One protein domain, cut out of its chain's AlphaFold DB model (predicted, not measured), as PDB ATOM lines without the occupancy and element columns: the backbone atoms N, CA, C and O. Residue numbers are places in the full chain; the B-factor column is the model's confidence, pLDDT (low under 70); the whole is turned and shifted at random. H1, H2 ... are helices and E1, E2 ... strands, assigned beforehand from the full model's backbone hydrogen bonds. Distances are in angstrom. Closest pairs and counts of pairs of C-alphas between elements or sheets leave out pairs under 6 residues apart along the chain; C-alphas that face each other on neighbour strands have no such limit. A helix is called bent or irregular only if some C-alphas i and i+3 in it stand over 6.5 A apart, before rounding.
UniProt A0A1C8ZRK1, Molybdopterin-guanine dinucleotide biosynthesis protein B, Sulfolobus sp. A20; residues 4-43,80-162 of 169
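What this domain is: This is residues 4 to 43 and 80 to 162 of the 169 residues of the protein "Molybdopterin-guanine dinucleotide biosynthesis protein B" of Sulfolobus sp. A20 (UniProt A0A1C8ZRK1). A parallel sheet of four strands has two long helices, H1 and H3, over one face, steeply tilted to each other, and the short H2 over the other; beyond one end of this body, a second, smaller part is made of the hairpin E5 and E6 with H4 packed on it. H4 also meets H2, and the hairpin's tip, residues 136 to 141, sticks out along the longest axis. The printed part has 123 residues, with four named helices and six named strands in the order E1 H1 E2 H2 E3 E4 H3 E5 E6 H4; the class is mixed, helices and strands. The larger sheet runs E2 E3 E1 E4. The whole is compact, with a radius of gyration of the C-alphas of 15.5 A, yet elongated, spanning 53 by 33 by 20 A.

Where its parts are: E1, residues 4 to 8, begins at C-alpha 4 (156.594, 157.874, 132.916). H1, residues 15 to 29, is 21.7 A long, and E2 is residues 34 to 38. After the cut come H2, residues 80 to 86, E3, residues 91 to 95, and E4, residues 104 to 107. H3, residues 111 to 128, is 25.8 A long and begins at C-alpha 111 (154.295, 161.288, 154.249). E5 is residues 133 to 137 and E6 residues 140 to 144. H4, residues 149 to 160, is 16.1 A long and ends at C-alpha 160 (162.927, 160.881, 120.495). H2 and H3 are irregular: C-alphas 82 and 85, and likewise 112 and 115, are 7.3 A apart.

How they stand to each other: In the larger sheet N 35 and O 91 of E2 and E3 are 2.9 A apart, N 7 and O 94 of E1 and E3 2.8 A, and N 6 and O 104 of E1 and E4 2.8 A. E1, H1 and E2 form a split strand-helix-strand unit, with E3 between its strands and a right-handed crossover. H1 and H3 are on the same face, making two layers with the sheet, at heights of 10.0 A and 9.2 A; H2 is on the opposite face. H1 touches H3, which touches it with residues 114 to 122 alone, at a steep tilt of 46 degrees, the same way; the closest C-alphas of the two, those of Val 18 and Val 114, are 5.3 A apart. H2 touches H4, closest at the C-alphas of Leu 86 and Asn 156, 5.2 A. In the antiparallel hairpin of E5 and E6, N 135 and O 142 are 2.9 A apart. The closest C-alphas of E6 and H4, those of Val 144 and Leu 152, are 5.3 A apart. In H1 and H4 every O i to N i+4 pair is within hydrogen-bond range; in H3 11 of 14 are, and in H2 0 of 3, beside 2 of 4 O i to N i+3 pairs.

The domain as a whole: The two C-alphas farthest apart, of Asp 112 and Glu 139, are 52.9 A apart. Residues 44 to 79 are not printed, and C-alphas 43 and 80 across the cut are 14.8 A apart. Of the links that are printed whole, none is long. The mean pLDDT of the printed part is 93.8; residue 80 is under 70.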
ATOM      1  N   ILE A   4     155.596 157.188 132.091       96.38
ATOM      2  CA  ILE A   4     156.594 157.874 132.916       96.38
ATOM      3  C   ILE A   4     155.885 158.656 134.019       96.38
ATOM      4  O   ILE A   4     155.086 159.553 133.736       96.38
ATOM      5  N   PHE A   5     156.197 158.324 135.271       97.75
ATOM      6  CA  PHE A   5     155.664 158.982 136.460       97.75
ATOM      7  C   PHE A   5     156.790 159.608 137.267       97.75
ATOM      8  O   PHE A   5     157.749 158.944 137.656       97.75
ATOM      9  N   HIS A   6     156.664 160.897 137.539       96.94
ATOM     10  CA  HIS A   6     157.715 161.703 138.132       96.94
ATOM     11  C   HIS A   6     157.283 162.186 139.511       96.94
ATOM     12  O   HIS A   6     156.390 163.016 139.632       96.94
ATOM     13  N   VAL A   7     157.894 161.645 140.563       97.31
ATOM     14  CA  VAL A   7     157.557 161.957 141.955       97.31
ATOM     15  C   VAL A   7     158.540 162.994 142.500       97.31
ATOM     16  O   VAL A   7     159.739 162.739 142.659       97.31
ATOM     17  N   VAL A   8     158.016 164.181 142.801       95.50
ATOM     18  CA  VAL A   8     158.773 165.371 143.203       95.50
ATOM     19  C   VAL A   8     158.343 165.820 144.597       95.50
ATOM     20  O   VAL A   8     157.170 165.796 144.945       95.50
ATOM     21  N   GLY A   9     159.297 166.253 145.417       93.81
ATOM     22  CA  GLY A   9     159.048 166.650 146.802       93.81
ATOM     23  C   GLY A   9     160.345 166.881 147.573       93.81
ATOM     24  O   GLY A   9     161.416 166.406 147.169       93.81
ATOM     25  N   LYS A  10     160.263 167.601 148.698       91.88
ATOM     26  CA  LYS A  10     161.419 167.850 149.578       91.88
ATOM     27  C   LYS A  10     161.966 166.544 150.164       91.88
ATOM     28  O   LYS A  10     161.388 165.469 149.998       91.88
ATOM     29  N   LYS A  11     163.138 166.603 150.799       89.44
ATOM     30  CA  LYS A  11     163.689 165.448 151.517       89.44
ATOM     31  C   LYS A  11     162.671 164.959 152.564       89.44
ATOM     32  O   LYS A  11     161.960 165.775 153.137       89.44
ATOM     33  N   ASP A  12     162.583 163.642 152.738       90.75
ATOM     34  CA  ASP A  12     161.756 162.975 153.756       90.75
ATOM     35  C   ASP A  12     160.230 163.185 153.644       90.75
ATOM     36  O   ASP A  12     159.489 162.850 154.559       90.75
ATOM     37  N   THR A  13     159.723 163.644 152.491       95.06
ATOM     38  CA  THR A  13     158.269 163.763 152.243       95.06
ATOM     39  C   THR A  13     157.600 162.470 151.759       95.06
ATOM     40  O   THR A  13     156.422 162.489 151.443       95.06
ATOM     41  N   GLY A  14     158.319 161.345 151.670       95.94
ATOM     42  CA  GLY A  14     157.742 160.051 151.265       95.94
ATOM     43  C   GLY A  14     157.852 159.686 149.776       95.94
ATOM     44  O   GLY A  14     157.254 158.703 149.352       95.94
ATOM     45  N   LYS A  15     158.646 160.411 148.967       96.62
ATOM     46  CA  LYS A  15     158.852 160.110 147.526       96.62
ATOM     47  C   LYS A  15     159.202 158.645 147.243       96.62
ATOM     48  O   LYS A  15     158.579 158.010 146.398       96.62
ATOM     49  N   THR A  16     160.201 158.119 147.951       97.06
ATOM     50  CA  THR A  16     160.647 156.733 147.780       97.06
ATOM     51  C   THR A  16     159.536 155.762 148.184       97.06
ATOM     52  O   THR A  16     159.271 154.815 147.454       97.06
ATOM     53  N   SER A  17     158.793 156.059 149.256       98.19
ATOM     54  CA  SER A  17     157.657 155.247 149.713       98.19
ATOM     55  C   SER A  17     156.514 155.191 148.696       98.19
ATOM     56  O   SER A  17     155.944 154.122 148.493       98.19
ATOM     57  N   VAL A  18     156.208 156.303 148.013       98.56
ATOM     58  CA  VAL A  18     155.249 156.320 146.891       98.56
ATOM     59  C   VAL A  18     155.689 155.347 145.799       98.56
ATOM     60  O   VAL A  18     154.908 154.493 145.382       98.56
ATOM     61  N   ILE A  19     156.944 155.454 145.351       98.50
ATOM     62  CA  ILE A  19     157.475 154.637 144.253       98.50
ATOM     63  C   ILE A  19     157.501 153.154 144.648       98.50
ATOM     64  O   ILE A  19     156.987 152.320 143.908       98.50
ATOM     65  N   GLU A  20     158.023 152.811 145.826       98.62
ATOM     66  CA  GLU A  20     158.078 151.429 146.319       98.62
ATOM     67  C   GLU A  20     156.683 150.804 146.448       98.62
ATOM     68  O   GLU A  20     156.454 149.680 145.985       98.62
ATOM     69  N   LYS A  21     155.727 151.534 147.042       98.56
ATOM     70  CA  LYS A  21     154.351 151.054 147.219       98.56
ATOM     71  C   LYS A  21     153.653 150.866 145.871       98.56
ATOM     72  O   LYS A  21     153.028 149.823 145.664       98.56
ATOM     73  N   ALA A  22     153.811 151.810 144.941       98.50
ATOM     74  CA  ALA A  22     153.282 151.685 143.586       98.50
ATOM     75  C   ALA A  22     153.875 150.465 142.863       98.50
ATOM     76  O   ALA A  22     153.117 149.632 142.368       98.50
ATOM     77  N   ILE A  23     155.204 150.294 142.871       98.50
ATOM     78  CA  ILE A  23     155.887 149.143 142.255       98.50
ATOM     79  C   ILE A  23     155.346 147.827 142.807       98.50
ATOM     80  O   ILE A  23     154.994 146.941 142.029       98.50
ATOM     81  N   LYS A  24     155.244 147.699 144.135       98.38
ATOM     82  CA  LYS A  24     154.746 146.480 144.782       98.38
ATOM     83  C   LYS A  24     153.317 146.155 144.349       98.38
ATOM     84  O   LYS A  24     153.032 145.016 143.993       98.38
ATOM     85  N   ILE A  25     152.422 147.147 144.347       98.19
ATOM     86  CA  ILE A  25     151.029 146.957 143.922       98.19
ATOM     87  C   ILE A  25     150.960 146.564 142.444       98.19
ATOM     88  O   ILE A  25     150.240 145.628 142.102       98.19
ATOM     89  N   ILE A  26     151.715 147.247 141.580       97.81
ATOM     90  CA  ILE A  26     151.737 146.982 140.140       97.81
ATOM     91  C   ILE A  26     152.234 145.563 139.878       97.81
ATOM     92  O   ILE A  26     151.516 144.786 139.258       97.81
ATOM     93  N   LYS A  27     153.407 145.198 140.409       96.88
ATOM     94  CA  LYS A  27     154.020 143.875 140.219       96.88
ATOM     95  C   LYS A  27     153.158 142.728 140.745       96.88
ATOM     96  O   LYS A  27     153.169 141.657 140.150       96.88
ATOM     97  N   ASN A  28     152.389 142.953 141.812       97.12
ATOM     98  CA  ASN A  28     151.451 141.958 142.339       97.12
ATOM     99  C   ASN A  28     150.232 141.733 141.431       97.12
ATOM    100  O   ASN A  28     149.607 140.679 141.513       97.12
ATOM    101  N   LYS A  29     149.863 142.718 140.604       95.00
ATOM    102  CA  LYS A  29     148.711 142.632 139.695       95.00
ATOM    103  C   LYS A  29     149.117 142.205 138.287       95.00
ATOM    104  O   LYS A  29     148.422 141.412 137.663       95.00
ATOM    105  N   VAL A  30     150.212 142.763 137.773       92.81
ATOM    106  CA  VAL A  30     150.674 142.602 136.391       92.81
ATOM    107  C   VAL A  30     152.200 142.610 136.357       92.81
ATOM    108  O   VAL A  30     152.853 143.440 136.990       92.81
ATOM    109  N   ASN A  31     152.797 141.721 135.567       92.69
ATOM    110  CA  ASN A  31     154.251 141.625 135.439       92.69
ATOM    111  C   ASN A  31     154.851 142.665 134.468       92.69
ATOM    112  O   ASN A  31     155.628 142.320 133.584       92.69
ATOM    113  N   TYR A  32     154.513 143.946 134.624       96.06
ATOM    114  CA  TYR A  32     155.126 145.014 133.827       96.06
ATOM    115  C   TYR A  32     156.621 145.148 134.117       96.06
ATOM    116  O   TYR A  32     157.048 145.014 135.267       96.06
ATOM    117  N   LYS A  33     157.437 145.450 133.104       96.38
ATOM    118  CA  LYS A  33     158.849 145.818 133.290       96.38
ATOM    119  C   LYS A  33     158.907 147.262 133.785       96.38
ATOM    120  O   LYS A  33     158.289 148.144 133.192       96.38
ATOM    121  N   ILE A  34     159.617 147.493 134.887       97.50
ATOM    122  CA  ILE A  34     159.660 148.790 135.571       97.50
ATOM    123  C   ILE A  34     161.115 149.219 135.737       97.50
ATOM    124  O   ILE A  34     161.933 148.419 136.189       97.50
ATOM    125  N   ALA A  35     161.414 150.476 135.422       96.50
ATOM    126  CA  ALA A  35     162.672 151.128 135.767       96.50
ATOM    127  C   ALA A  35     162.442 152.262 136.775       96.50
ATOM    128  O   ALA A  35     161.375 152.880 136.812       96.50
ATOM    129  N   VAL A  36     163.463 152.552 137.580       95.94
ATOM    130  CA  VAL A  36     163.487 153.707 138.483       95.94
ATOM    131  C   VAL A  36     164.715 154.541 138.158       95.94
ATOM    132  O   VAL A  36     165.842 154.060 138.239       95.94
ATOM    133  N   PHE A  37     164.495 155.801 137.810       93.81
ATOM    134  CA  PHE A  37     165.534 156.802 137.677       93.81
ATOM    135  C   PHE A  37     165.545 157.667 138.935       93.81
ATOM    136  O   PHE A  37     164.591 158.390 139.215       93.81
ATOM    137  N   LYS A  38     166.632 157.612 139.701       91.38
ATOM    138  CA  LYS A  38     166.801 158.437 140.898       91.38
ATOM    139  C   LYS A  38     167.852 159.504 140.652       91.38
ATOM    140  O   LYS A  38     169.019 159.187 140.439       91.38
ATOM    141  N   HIS A  39     167.453 160.767 140.742       88.69
ATOM    142  CA  HIS A  39     168.400 161.874 140.736       88.69
ATOM    143  C   HIS A  39     168.875 162.152 142.164       88.69
ATOM    144  O   HIS A  39     168.114 162.635 143.004       88.69
ATOM    145  N   SER A  40     170.132 161.811 142.439       84.00
ATOM    146  CA  SER A  40     170.773 161.977 143.744       84.00
ATOM    147  C   SER A  40     171.749 163.149 143.721       84.00
ATOM    148  O   SER A  40     172.530 163.287 142.785       84.00
ATOM    149  N   HIS A  41     171.754 163.949 144.788       79.25
ATOM    150  CA  HIS A  41     172.820 164.925 145.051       79.25
ATOM    151  C   HIS A  41     174.033 164.296 145.754       79.25
ATOM    152  O   HIS A  41     175.070 164.937 145.888       79.25
ATOM    153  N   HIS A  42     173.907 163.049 146.216       82.38
ATOM    154  CA  HIS A  42     175.008 162.290 146.795       82.38
ATOM    155  C   HIS A  42     175.764 161.544 145.700       82.38
ATOM    156  O   HIS A  42     175.150 160.838 144.892       82.38
ATOM    157  N   LEU A  43     177.087 161.685 145.719       80.06
ATOM    158  CA  LEU A  43     177.996 160.906 144.891       80.06
ATOM    159  C   LEU A  43     178.038 159.458 145.386       80.06
ATOM    160  O   LEU A  43     177.925 159.192 146.583       80.06
ATOM    161  N   SER A  80     172.584 161.719 131.351       69.88
ATOM    162  CA  SER A  80     171.678 160.577 131.524       69.88
ATOM    163  C   SER A  80     170.203 160.900 131.260       69.88
ATOM    164  O   SER A  80     169.427 159.993 130.966       69.88
ATOM    165  N   SER A  81     169.810 162.178 131.314       75.31
ATOM    166  CA  SER A  81     168.429 162.620 131.099       75.31
ATOM    167  C   SER A  81     167.895 162.320 129.700       75.31
ATOM    168  O   SER A  81     166.705 162.056 129.569       75.31
ATOM    169  N   SER A  82     168.748 162.321 128.669       77.06
ATOM    170  CA  SER A  82     168.335 162.040 127.285       77.06
ATOM    171  C   SER A  82     168.132 160.552 126.994       77.06
ATOM    172  O   SER A  82     167.752 160.197 125.885       77.06
ATOM    173  N   LEU A  83     168.436 159.676 127.956       85.69
ATOM    174  CA  LEU A  83     168.338 158.224 127.796       85.69
ATOM    175  C   LEU A  83     167.177 157.620 128.589       85.69
ATOM    176  O   LEU A  83     166.893 156.434 128.440       85.69
ATOM    177  N   ILE A  84     166.519 158.412 129.446       89.50
ATOM    178  CA  ILE A  84     165.505 157.910 130.380       89.50
ATOM    179  C   ILE A  84     164.358 157.255 129.611       89.50
ATOM    180  O   ILE A  84     164.054 156.091 129.844       89.50
ATOM    181  N   ASP A  85     163.752 157.966 128.662       90.00
ATOM    182  CA  ASP A  85     162.611 157.484 127.880       90.00
ATOM    183  C   ASP A  85     162.983 156.488 126.770       90.00
ATOM    184  O   ASP A  85     162.095 155.939 126.118       90.00
ATOM    185  N   LEU A  86     164.277 156.190 126.592       93.19
ATOM    186  CA  LEU A  86     164.746 155.151 125.676       93.19
ATOM    187  C   LEU A  86     164.640 153.746 126.275       93.19
ATOM    188  O   LEU A  86     164.539 152.777 125.521       93.19
ATOM    189  N   LEU A  87     164.628 153.618 127.608       93.44
ATOM    190  CA  LEU A  87     164.627 152.319 128.281       93.44
ATOM    191  C   LEU A  87     163.452 151.438 127.809       93.44
ATOM    192  O   LEU A  87     162.301 151.881 127.832       93.44
ATOM    193  N   PRO A  88     163.703 150.174 127.413       95.38
ATOM    194  CA  PRO A  88     162.677 149.294 126.865       95.38
ATOM    195  C   PRO A  88     161.841 148.627 127.969       95.38
ATOM    196  O   PRO A  88     161.815 147.405 128.122       95.38
ATOM    197  N   VAL A  89     161.154 149.451 128.755       96.38
ATOM    198  CA  VAL A  89     160.292 149.056 129.874       96.38
ATOM    199  C   VAL A  89     158.874 149.591 129.679       96.38
ATOM    200  O   VAL A  89     158.633 150.465 128.847       96.38
ATOM    201  N   ASP A  90     157.919 149.071 130.445       96.50
ATOM    202  CA  ASP A  90     156.535 149.549 130.401       96.50
ATOM    203  C   ASP A  90     156.358 150.814 131.240       96.50
ATOM    204  O   ASP A  90     155.582 151.697 130.881       96.50
ATOM    205  N   ILE A  91     157.079 150.904 132.364       97.56
ATOM    206  CA  ILE A  91     156.911 151.967 133.357       97.56
ATOM    207  C   ILE A  91     158.275 152.497 133.796       97.56
ATOM    208  O   ILE A  91     159.183 151.726 134.104       97.56
ATOM    209  N   ILE A  92     158.397 153.817 133.885       97.38
ATOM    210  CA  ILE A  92     159.541 154.507 134.476       97.38
ATOM    211  C   ILE A  92     159.043 155.377 135.622       97.38
ATOM    212  O   ILE A  92     158.194 156.247 135.431       97.38
ATOM    213  N   PHE A  93     159.618 155.179 136.802       98.00
ATOM    214  CA  PHE A  93     159.501 156.124 137.903       98.00
ATOM    215  C   PHE A  93     160.712 157.044 137.936       98.00
ATOM    216  O   PHE A  93     161.842 156.579 137.836       98.00
ATOM    217  N   ILE A  94     160.484 158.340 138.121       96.25
ATOM    218  CA  ILE A  94     161.539 159.334 138.315       96.25
ATOM    219  C   ILE A  94     161.415 159.879 139.736       96.25
ATOM    220  O   ILE A  94     160.386 160.449 140.088       96.25
ATOM    221  N   GLU A  95     162.451 159.710 140.555       95.06
ATOM    222  CA  GLU A  95     162.550 160.299 141.894       95.06
ATOM    223  C   GLU A  95     163.463 161.535 141.854       95.06
ATOM    224  O   GLU A  95     164.642 161.435 141.497       95.06
ATOM    225  N   GLY A  96     162.951 162.699 142.267       88.50
ATOM    226  CA  GLY A  96     163.742 163.938 142.309       88.50
ATOM    227  C   GLY A  96     163.786 164.643 140.955       88.50
ATOM    228  O   GLY A  96     162.776 164.684 140.283       88.50
ATOM    229  N   PHE A  97     164.909 165.241 140.554       87.19
ATOM    230  CA  PHE A  97     165.102 165.885 139.239       87.19
ATOM    231  C   PHE A  97     164.032 166.922 138.817       87.19
ATOM    232  O   PHE A  97     163.489 166.861 137.719       87.19
ATOM    233  N   THR A  98     163.716 167.893 139.677       84.56
ATOM    234  CA  THR A  98     162.574 168.819 139.497       84.56
ATOM    235  C   THR A  98     162.512 169.535 138.139       84.56
ATOM    236  O   THR A  98     161.418 169.740 137.614       84.56
ATOM    237  N   ASN A  99     163.666 169.882 137.561       86.81
ATOM    238  CA  ASN A  99     163.757 170.627 136.298       86.81
ATOM    239  C   ASN A  99     163.574 169.756 135.044       86.81
ATOM    240  O   ASN A  99     163.538 170.287 133.939       86.81
ATOM    241  N   LEU A 100     163.501 168.429 135.187       87.69
ATOM    242  CA  LEU A 100     163.236 167.538 134.064       87.69
ATOM    243  C   LEU A 100     161.752 167.624 133.690       87.69
ATOM    244  O   LEU A 100     160.888 167.395 134.534       87.69
ATOM    245  N   GLU A 101     161.452 167.934 132.432       88.56
ATOM    246  CA  GLU A 101     160.091 167.915 131.884       88.56
ATOM    247  C   GLU A 101     159.843 166.599 131.143       88.56
ATOM    248  O   GLU A 101     159.916 166.531 129.917       88.56
ATOM    249  N   LEU A 102     159.597 165.527 131.902       89.81
ATOM    250  CA  LEU A 102     159.349 164.197 131.350       89.81
ATOM    251  C   LEU A 102     158.280 163.453 132.159       89.81
ATOM    252  O   LEU A 102     158.393 163.303 133.374       89.81
ATOM    253  N   GLY A 103     157.260 162.940 131.469       92.81
ATOM    254  CA  GLY A 103     156.174 162.185 132.096       92.81
ATOM    255  C   GLY A 103     155.198 163.032 132.917       92.81
ATOM    256  O   GLY A 103     155.202 164.263 132.866       92.81
ATOM    257  N   LYS A 104     154.321 162.357 133.666       96.19
ATOM    258  CA  LYS A 104     153.336 163.007 134.542       96.19
ATOM    259  C   LYS A 104     153.941 163.249 135.924       96.19
ATOM    260  O   LYS A 104     154.384 162.302 136.574       96.19
ATOM    261  N   LYS A 105     153.942 164.508 136.369       96.50
ATOM    262  CA  LYS A 105     154.493 164.928 137.666       96.50
ATOM    263  C   LYS A 105     153.475 164.802 138.796       96.50
ATOM    264  O   LYS A 105     152.335 165.247 138.668       96.50
ATOM    265  N   TYR A 106     153.927 164.269 139.924       97.31
ATOM    266  CA  TYR A 106     153.201 164.201 141.186       97.31
ATOM    267  C   TYR A 106     154.041 164.868 142.261       97.31
ATOM    268  O   TYR A 106     155.190 164.489 142.495       97.31
ATOM    269  N   PHE A 107     153.455 165.865 142.910       96.31
ATOM    270  CA  PHE A 107     154.084 166.570 144.013       96.31
ATOM    271  C   PHE A 107     153.619 165.955 145.325       96.31
ATOM    272  O   PHE A 107     152.419 165.782 145.512       96.31
ATOM    273  N   ILE A 108     154.569 165.644 146.205       96.81
ATOM    274  CA  ILE A 108     154.306 165.135 147.550       96.81
ATOM    275  C   ILE A 108     154.946 166.047 148.597       96.81
ATOM    276  O   ILE A 108     156.155 166.323 148.557       96.81
ATOM    277  N   GLN A 109     154.124 166.535 149.524       95.94
ATOM    278  CA  GLN A 109     154.514 167.511 150.541       95.94
ATOM    279  C   GLN A 109     154.720 166.878 151.915       95.94
ATOM    280  O   GLN A 109     155.566 167.359 152.671       95.94
ATOM    281  N   SER A 110     154.016 165.787 152.221       96.88
ATOM    282  CA  SER A 110     154.140 165.069 153.490       96.88
ATOM    283  C   SER A 110     153.982 163.550 153.315       96.88
ATOM    284  O   SER A 110     153.387 163.098 152.336       96.88
ATOM    285  N   PRO A 111     154.479 162.741 154.271       97.31
ATOM    286  CA  PRO A 111     154.295 161.288 154.249       97.31
ATOM    287  C   PRO A 111     152.831 160.818 154.280       97.31
ATOM    288  O   PRO A 111     152.545 159.719 153.809       97.31
ATOM    289  N   ASP A 112     151.902 161.629 154.792       97.50
ATOM    290  CA  ASP A 112     150.481 161.261 154.878       97.50
ATOM    291  C   ASP A 112     149.804 161.210 153.494       97.50
ATOM    292  O   ASP A 112     148.794 160.535 153.309       97.50
ATOM    293  N   GLU A 113     150.394 161.863 152.487       98.00
ATOM    294  CA  GLU A 113     149.901 161.895 151.104       98.00
ATOM    295  C   GLU A 113     150.311 160.655 150.286       98.00
ATOM    296  O   GLU A 113     149.884 160.505 149.138       98.00
ATOM    297  N   VAL A 114     151.139 159.752 150.836       98.31
ATOM    298  CA  VAL A 114     151.698 158.606 150.090       98.31
ATOM    299  C   VAL A 114     150.600 157.785 149.415       98.31
ATOM    300  O   VAL A 114     150.704 157.466 148.230       98.31
ATOM    301  N   ASP A 115     149.530 157.470 150.140       98.44
ATOM    302  CA  ASP A 115     148.463 156.600 149.636       98.44
ATOM    303  C   ASP A 115     147.611 157.292 148.576       98.44
ATOM    304  O   ASP A 115     147.237 156.673 147.576       98.44
ATOM    305  N   GLU A 116     147.364 158.589 148.747       98.31
ATOM    306  CA  GLU A 116     146.660 159.405 147.764       98.31
ATOM    307  C   GLU A 116     147.440 159.462 146.443       98.31
ATOM    308  O   GLU A 116     146.889 159.180 145.373       98.31
ATOM    309  N   VAL A 117     148.738 159.769 146.509       98.44
ATOM    310  CA  VAL A 117     149.594 159.877 145.322       98.44
ATOM    311  C   VAL A 117     149.725 158.526 144.618       98.44
ATOM    312  O   VAL A 117     149.630 158.470 143.391       98.44
ATOM    313  N   VAL A 118     149.879 157.429 145.368       98.69
ATOM    314  CA  VAL A 118     149.902 156.071 144.801       98.69
ATOM    315  C   VAL A 118     148.608 155.775 144.045       98.69
ATOM    316  O   VAL A 118     148.669 155.311 142.908       98.69
ATOM    317  N   ASN A 119     147.442 156.073 144.620       98.31
ATOM    318  CA  ASN A 119     146.160 155.816 143.959       98.31
ATOM    319  C   ASN A 119     146.012 156.608 142.652       98.31
ATOM    320  O   ASN A 119     145.552 156.060 141.650       98.31
ATOM    321  N   ARG A 120     146.465 157.867 142.630       98.38
ATOM    322  CA  ARG A 120     146.481 158.691 141.411       98.38
ATOM    323  C   ARG A 120     147.397 158.104 140.335       98.38
ATOM    324  O   ARG A 120     146.963 157.959 139.197       98.38
ATOM    325  N   ILE A 121     148.612 157.687 140.706       98.38
ATOM    326  CA  ILE A 121     149.548 157.001 139.799       98.38
ATOM    327  C   ILE A 121     148.911 155.745 139.196       98.38
ATOM    328  O   ILE A 121     149.034 155.516 137.995       98.38
ATOM    329  N   LEU A 122     148.238 154.927 140.009       98.00
ATOM    330  CA  LEU A 122     147.601 153.696 139.537       98.00
ATOM    331  C   LEU A 122     146.455 153.982 138.558       98.00
ATOM    332  O   LEU A 122     146.362 153.302 137.541       98.00
ATOM    333  N   SER A 123     145.637 155.004 138.823       97.44
ATOM    334  CA  SER A 123     144.590 155.453 137.896       97.44
ATOM    335  C   SER A 123     145.182 155.895 136.554       97.44
ATOM    336  O   SER A 123     144.744 155.454 135.496       97.44
ATOM    337  N   ASP A 124     146.222 156.727 136.587       97.56
ATOM    338  CA  ASP A 124     146.874 157.238 135.377       97.56
ATOM    339  C   ASP A 124     147.626 156.143 134.601       97.56
ATOM    340  O   ASP A 124     147.749 156.198 133.374       97.56
ATOM    341  N   LEU A 125     148.110 155.114 135.301       96.88
ATOM    342  CA  LEU A 125     148.697 153.933 134.681       96.88
ATOM    343  C   LEU A 125     147.677 153.163 133.846       96.88
ATOM    344  O   LEU A 125     148.012 152.774 132.729       96.88
ATOM    345  N   GLU A 126     146.452 152.972 134.341       94.62
ATOM    346  CA  GLU A 126     145.398 152.257 133.610       94.62
ATOM    347  C   GLU A 126     145.040 152.921 132.276       94.62
ATOM    348  O   GLU A 126     144.683 152.228 131.320       94.62
ATOM    349  N   GLU A 127     145.145 154.247 132.194       94.31
ATOM    350  CA  GLU A 127     144.964 154.996 130.951       94.31
ATOM    351  C   GLU A 127     146.194 154.879 130.049       94.31
ATOM    352  O   GLU A 127     146.080 154.562 128.862       94.31
ATOM    353  N   CYS A 128     147.385 155.081 130.614       94.62
ATOM    354  CA  CYS A 128     148.628 155.122 129.855       94.62
ATOM    355  C   CYS A 128     148.948 153.794 129.144       94.62
ATOM    356  O   CYS A 128     149.328 153.795 127.969       94.62
ATOM    357  N   VAL A 129     148.734 152.649 129.805       92.31
ATOM    358  CA  VAL A 129     149.047 151.326 129.226       92.31
ATOM    359  C   VAL A 129     148.136 150.938 128.059       92.31
ATOM    360  O   VAL A 129     148.466 150.023 127.304       92.31
ATOM    361  N   ARG A 130     147.010 151.637 127.855       91.69
ATOM    362  CA  ARG A 130     146.131 151.421 126.692       91.69
ATOM    363  C   ARG A 130     146.756 151.933 125.394       91.69
ATOM    364  O   ARG A 130     146.334 151.527 124.311       91.69
ATOM    365  N   VAL A 131     147.766 152.802 125.478       89.50
ATOM    366  CA  VAL A 131     148.433 153.378 124.308       89.50
ATOM    367  C   VAL A 131     149.476 152.410 123.744       89.50
ATOM    368  O   VAL A 131     150.575 152.220 124.283       89.50
ATOM    369  N   LYS A 132     149.144 151.833 122.590       92.00
ATOM    370  CA  LYS A 132     150.015 150.923 121.841       92.00
ATOM    371  C   LYS A 132     150.886 151.676 120.839       92.00
ATOM    372  O   LYS A 132     150.429 152.609 120.184       92.00
ATOM    373  N   GLY A 133     152.144 151.255 120.730       91.88
ATOM    374  CA  GLY A 133     153.073 151.721 119.701       91.88
ATOM    375  C   GLY A 133     153.210 150.676 118.600       91.88
ATOM    376  O   GLY A 133     153.066 149.480 118.861       91.88
ATOM    377  N   PHE A 134     153.523 151.118 117.386       94.50
ATOM    378  CA  PHE A 134     153.749 150.230 116.251       94.50
ATOM    379  C   PHE A 134     154.957 150.695 115.442       94.50
ATOM    380  O   PHE A 134     155.153 151.897 115.266       94.50
ATOM    381  N   LEU A 135     155.719 149.735 114.926       94.62
ATOM    382  CA  LEU A 135     156.711 149.947 113.878       94.62
ATOM    383  C   LEU A 135     156.236 149.274 112.592       94.62
ATOM    384  O   LEU A 135     155.604 148.217 112.634       94.62
ATOM    385  N   HIS A 136     156.547 149.895 111.461       93.06
ATOM    386  CA  HIS A 136     156.428 149.273 110.148       93.06
ATOM    387  C   HIS A 136     157.801 148.705 109.786       93.06
ATOM    388  O   HIS A 136     158.767 149.457 109.693       93.06
ATOM    389  N   LEU A 137     157.886 147.382 109.679       91.00
ATOM    390  CA  LEU A 137     159.092 146.636 109.332       91.00
ATOM    391  C   LEU A 137     158.794 145.908 108.024       91.00
ATOM    392  O   LEU A 137     157.999 144.963 108.012       91.00
ATOM    393  N   ASP A 138     159.372 146.398 106.933       88.12
ATOM    394  CA  ASP A 138     159.007 146.010 105.569       88.12
ATOM    395  C   ASP A 138     157.487 146.167 105.346       88.12
ATOM    396  O   ASP A 138     156.915 147.227 105.606       88.12
ATOM    397  N   GLU A 139     156.806 145.106 104.915       90.19
ATOM    398  CA  GLU A 139     155.352 145.085 104.707       90.19
ATOM    399  C   GLU A 139     154.552 144.844 106.003       90.19
ATOM    400  O   GLU A 139     153.320 144.891 106.006       90.19
ATOM    401  N   ASN A 140     155.227 144.594 107.130       93.19
ATOM    402  CA  ASN A 140     154.586 144.185 108.373       93.19
ATOM    403  C   ASN A 140     154.411 145.349 109.347       93.19
ATOM    404  O   ASN A 140     155.341 146.098 109.644       93.19
ATOM    405  N   LYS A 141     153.225 145.439 109.955       95.25
ATOM    406  CA  LYS A 141     152.980 146.315 111.104       95.25
ATOM    407  C   LYS A 141     153.128 145.521 112.397       95.25
ATOM    408  O   LYS A 141     152.337 144.621 112.675       95.25
ATOM    409  N   VAL A 142     154.118 145.876 113.208       95.44
ATOM    410  CA  VAL A 142     154.474 145.148 114.427       95.44
ATOM    411  C   VAL A 142     154.189 146.008 115.651       95.44
ATOM    412  O   VAL A 142     154.704 147.117 115.776       95.44
ATOM    413  N   GLU A 143     153.376 145.492 116.575       95.44
ATOM    414  CA  GLU A 143     153.201 146.107 117.894       95.44
ATOM    415  C   GLU A 143     154.518 146.039 118.682       95.44
ATOM    416  O   GLU A 143     155.137 144.968 118.783       95.44
ATOM    417  N   VAL A 144     154.920 147.179 119.250       95.00
ATOM    418  CA  VAL A 144     156.092 147.293 120.124       95.00
ATOM    419  C   VAL A 144     155.676 147.341 121.589       95.00
ATOM    420  O   VAL A 144     154.761 148.069 121.982       95.00
ATOM    421  N   ASN A 145     156.369 146.556 122.405       94.44
ATOM    422  CA  ASN A 145     156.164 146.458 123.844       94.44
ATOM    423  C   ASN A 145     157.442 145.941 124.520       94.44
ATOM    424  O   ASN A 145     158.415 145.589 123.847       94.44
ATOM    425  N   SER A 146     157.441 145.904 125.849       94.06
ATOM    426  CA  SER A 146     158.616 145.550 126.644       94.06
ATOM    427  C   SER A 146     159.060 144.086 126.485       94.06
ATOM    428  O   SER A 146     160.202 143.757 126.812       94.06
ATOM    429  N   GLU A 147     158.226 143.203 125.921       94.25
ATOM    430  CA  GLU A 147     158.612 141.828 125.565       94.25
ATOM    431  C   GLU A 147     159.463 141.743 124.295       94.25
ATOM    432  O   GLU A 147     160.156 140.752 124.079       94.25
ATOM    433  N   LYS A 148     159.492 142.808 123.488       95.06
ATOM    434  CA  LYS A 148     160.393 142.957 122.337       95.06
ATOM    435  C   LYS A 148     161.346 144.132 122.583       95.06
ATOM    436  O   LYS A 148     161.222 145.164 121.919       95.06
ATOM    437  N   PRO A 149     162.295 144.013 123.532       94.81
ATOM    438  CA  PRO A 149     163.016 145.162 124.071       94.81
ATOM    439  C   PRO A 149     163.829 145.924 123.022       94.81
ATOM    440  O   PRO A 149     163.843 147.148 123.048       94.81
ATOM    441  N   LEU A 150     164.442 145.237 122.052       95.69
ATOM    442  CA  LEU A 150     165.188 145.902 120.977       95.69
ATOM    443  C   LEU A 150     164.276 146.710 120.042       95.69
ATOM    444  O   LEU A 150     164.632 147.816 119.646       95.69
ATOM    445  N   LEU A 151     163.079 146.198 119.732       95.19
ATOM    446  CA  LEU A 151     162.105 146.936 118.922       95.19
ATOM    447  C   LEU A 151     161.518 148.123 119.686       95.19
ATOM    448  O   LEU A 151     161.298 149.177 119.095       95.19
ATOM    449  N   LEU A 152     161.271 147.972 120.990       96.00
ATOM    450  CA  LEU A 152     160.812 149.079 121.823       96.00
ATOM    451  C   LEU A 152     161.892 150.159 121.967       96.00
ATOM    452  O   LEU A 152     161.576 151.336 121.836       96.00
ATOM    453  N   LEU A 153     163.155 149.766 122.162       95.62
ATOM    454  CA  LEU A 153     164.290 150.689 122.188       95.62
ATOM    455  C   LEU A 153     164.402 151.460 120.868       95.62
ATOM    456  O   LEU A 153     164.490 152.685 120.886       95.62
ATOM    457  N   LEU A 154     164.334 150.759 119.729       94.62
ATOM    458  CA  LEU A 154     164.331 151.391 118.411       94.62
ATOM    459  C   LEU A 154     163.160 152.370 118.267       94.62
ATOM    460  O   LEU A 154     163.369 153.518 117.895       94.62
ATOM    461  N   TYR A 155     161.937 151.952 118.605       94.88
ATOM    462  CA  TYR A 155     160.762 152.823 118.557       94.88
ATOM    463  C   TYR A 155     160.938 154.085 119.410       94.88
ATOM    464  O   TYR A 155     160.650 155.187 118.941       94.88
ATOM    465  N   ASN A 156     161.424 153.937 120.646       93.88
ATOM    466  CA  ASN A 156     161.665 155.063 121.544       93.88
ATOM    467  C   ASN A 156     162.728 156.008 120.966       93.88
ATOM    468  O   ASN A 156     162.516 157.218 120.962       93.88
ATOM    469  N   LEU A 157     163.813 155.466 120.402       93.69
ATOM    470  CA  LEU A 157     164.867 156.245 119.755       93.69
ATOM    471  C   LEU A 157     164.341 157.037 118.551       93.69
ATOM    472  O   LEU A 157     164.567 158.240 118.463       93.69
ATOM    473  N   LEU A 158     163.594 156.395 117.649       94.06
ATOM    474  CA  LEU A 158     162.999 157.070 116.490       94.06
ATOM    475  C   LEU A 158     162.043 158.181 116.920       94.06
ATOM    476  O   LEU A 158     162.094 159.286 116.379       94.06
ATOM    477  N   LYS A 159     161.211 157.911 117.932       91.56
ATOM    478  CA  LYS A 159     160.293 158.898 118.502       91.56
ATOM    479  C   LYS A 159     161.050 160.087 119.099       91.56
ATOM    480  O   LYS A 159     160.672 161.222 118.816       91.56
ATOM    481  N   ALA A 160     162.102 159.841 119.880       90.12
ATOM    482  CA  ALA A 160     162.927 160.881 120.495       90.12
ATOM    483  C   ALA A 160     163.637 161.756 119.449       90.12
ATOM    484  O   ALA A 160     163.745 162.966 119.622       90.12
ATOM    485  N   LEU A 161     164.058 161.161 118.330       91.56
ATOM    486  CA  LEU A 161     164.692 161.867 117.214       91.56
ATOM    487  C   LEU A 161     163.690 162.520 116.242       91.56
ATOM    488  O   LEU A 161     164.103 163.200 115.305       91.56
ATOM    489  N   GLY A 162     162.379 162.311 116.416       92.81
ATOM    490  CA  GLY A 162     161.356 162.802 115.486       92.81
ATOM    491  C   GLY A 162     161.395 162.133 114.104       92.81
ATOM    492  O   GLY A 162     160.867 162.678 113.134       92.81
TER     493      GLY A 162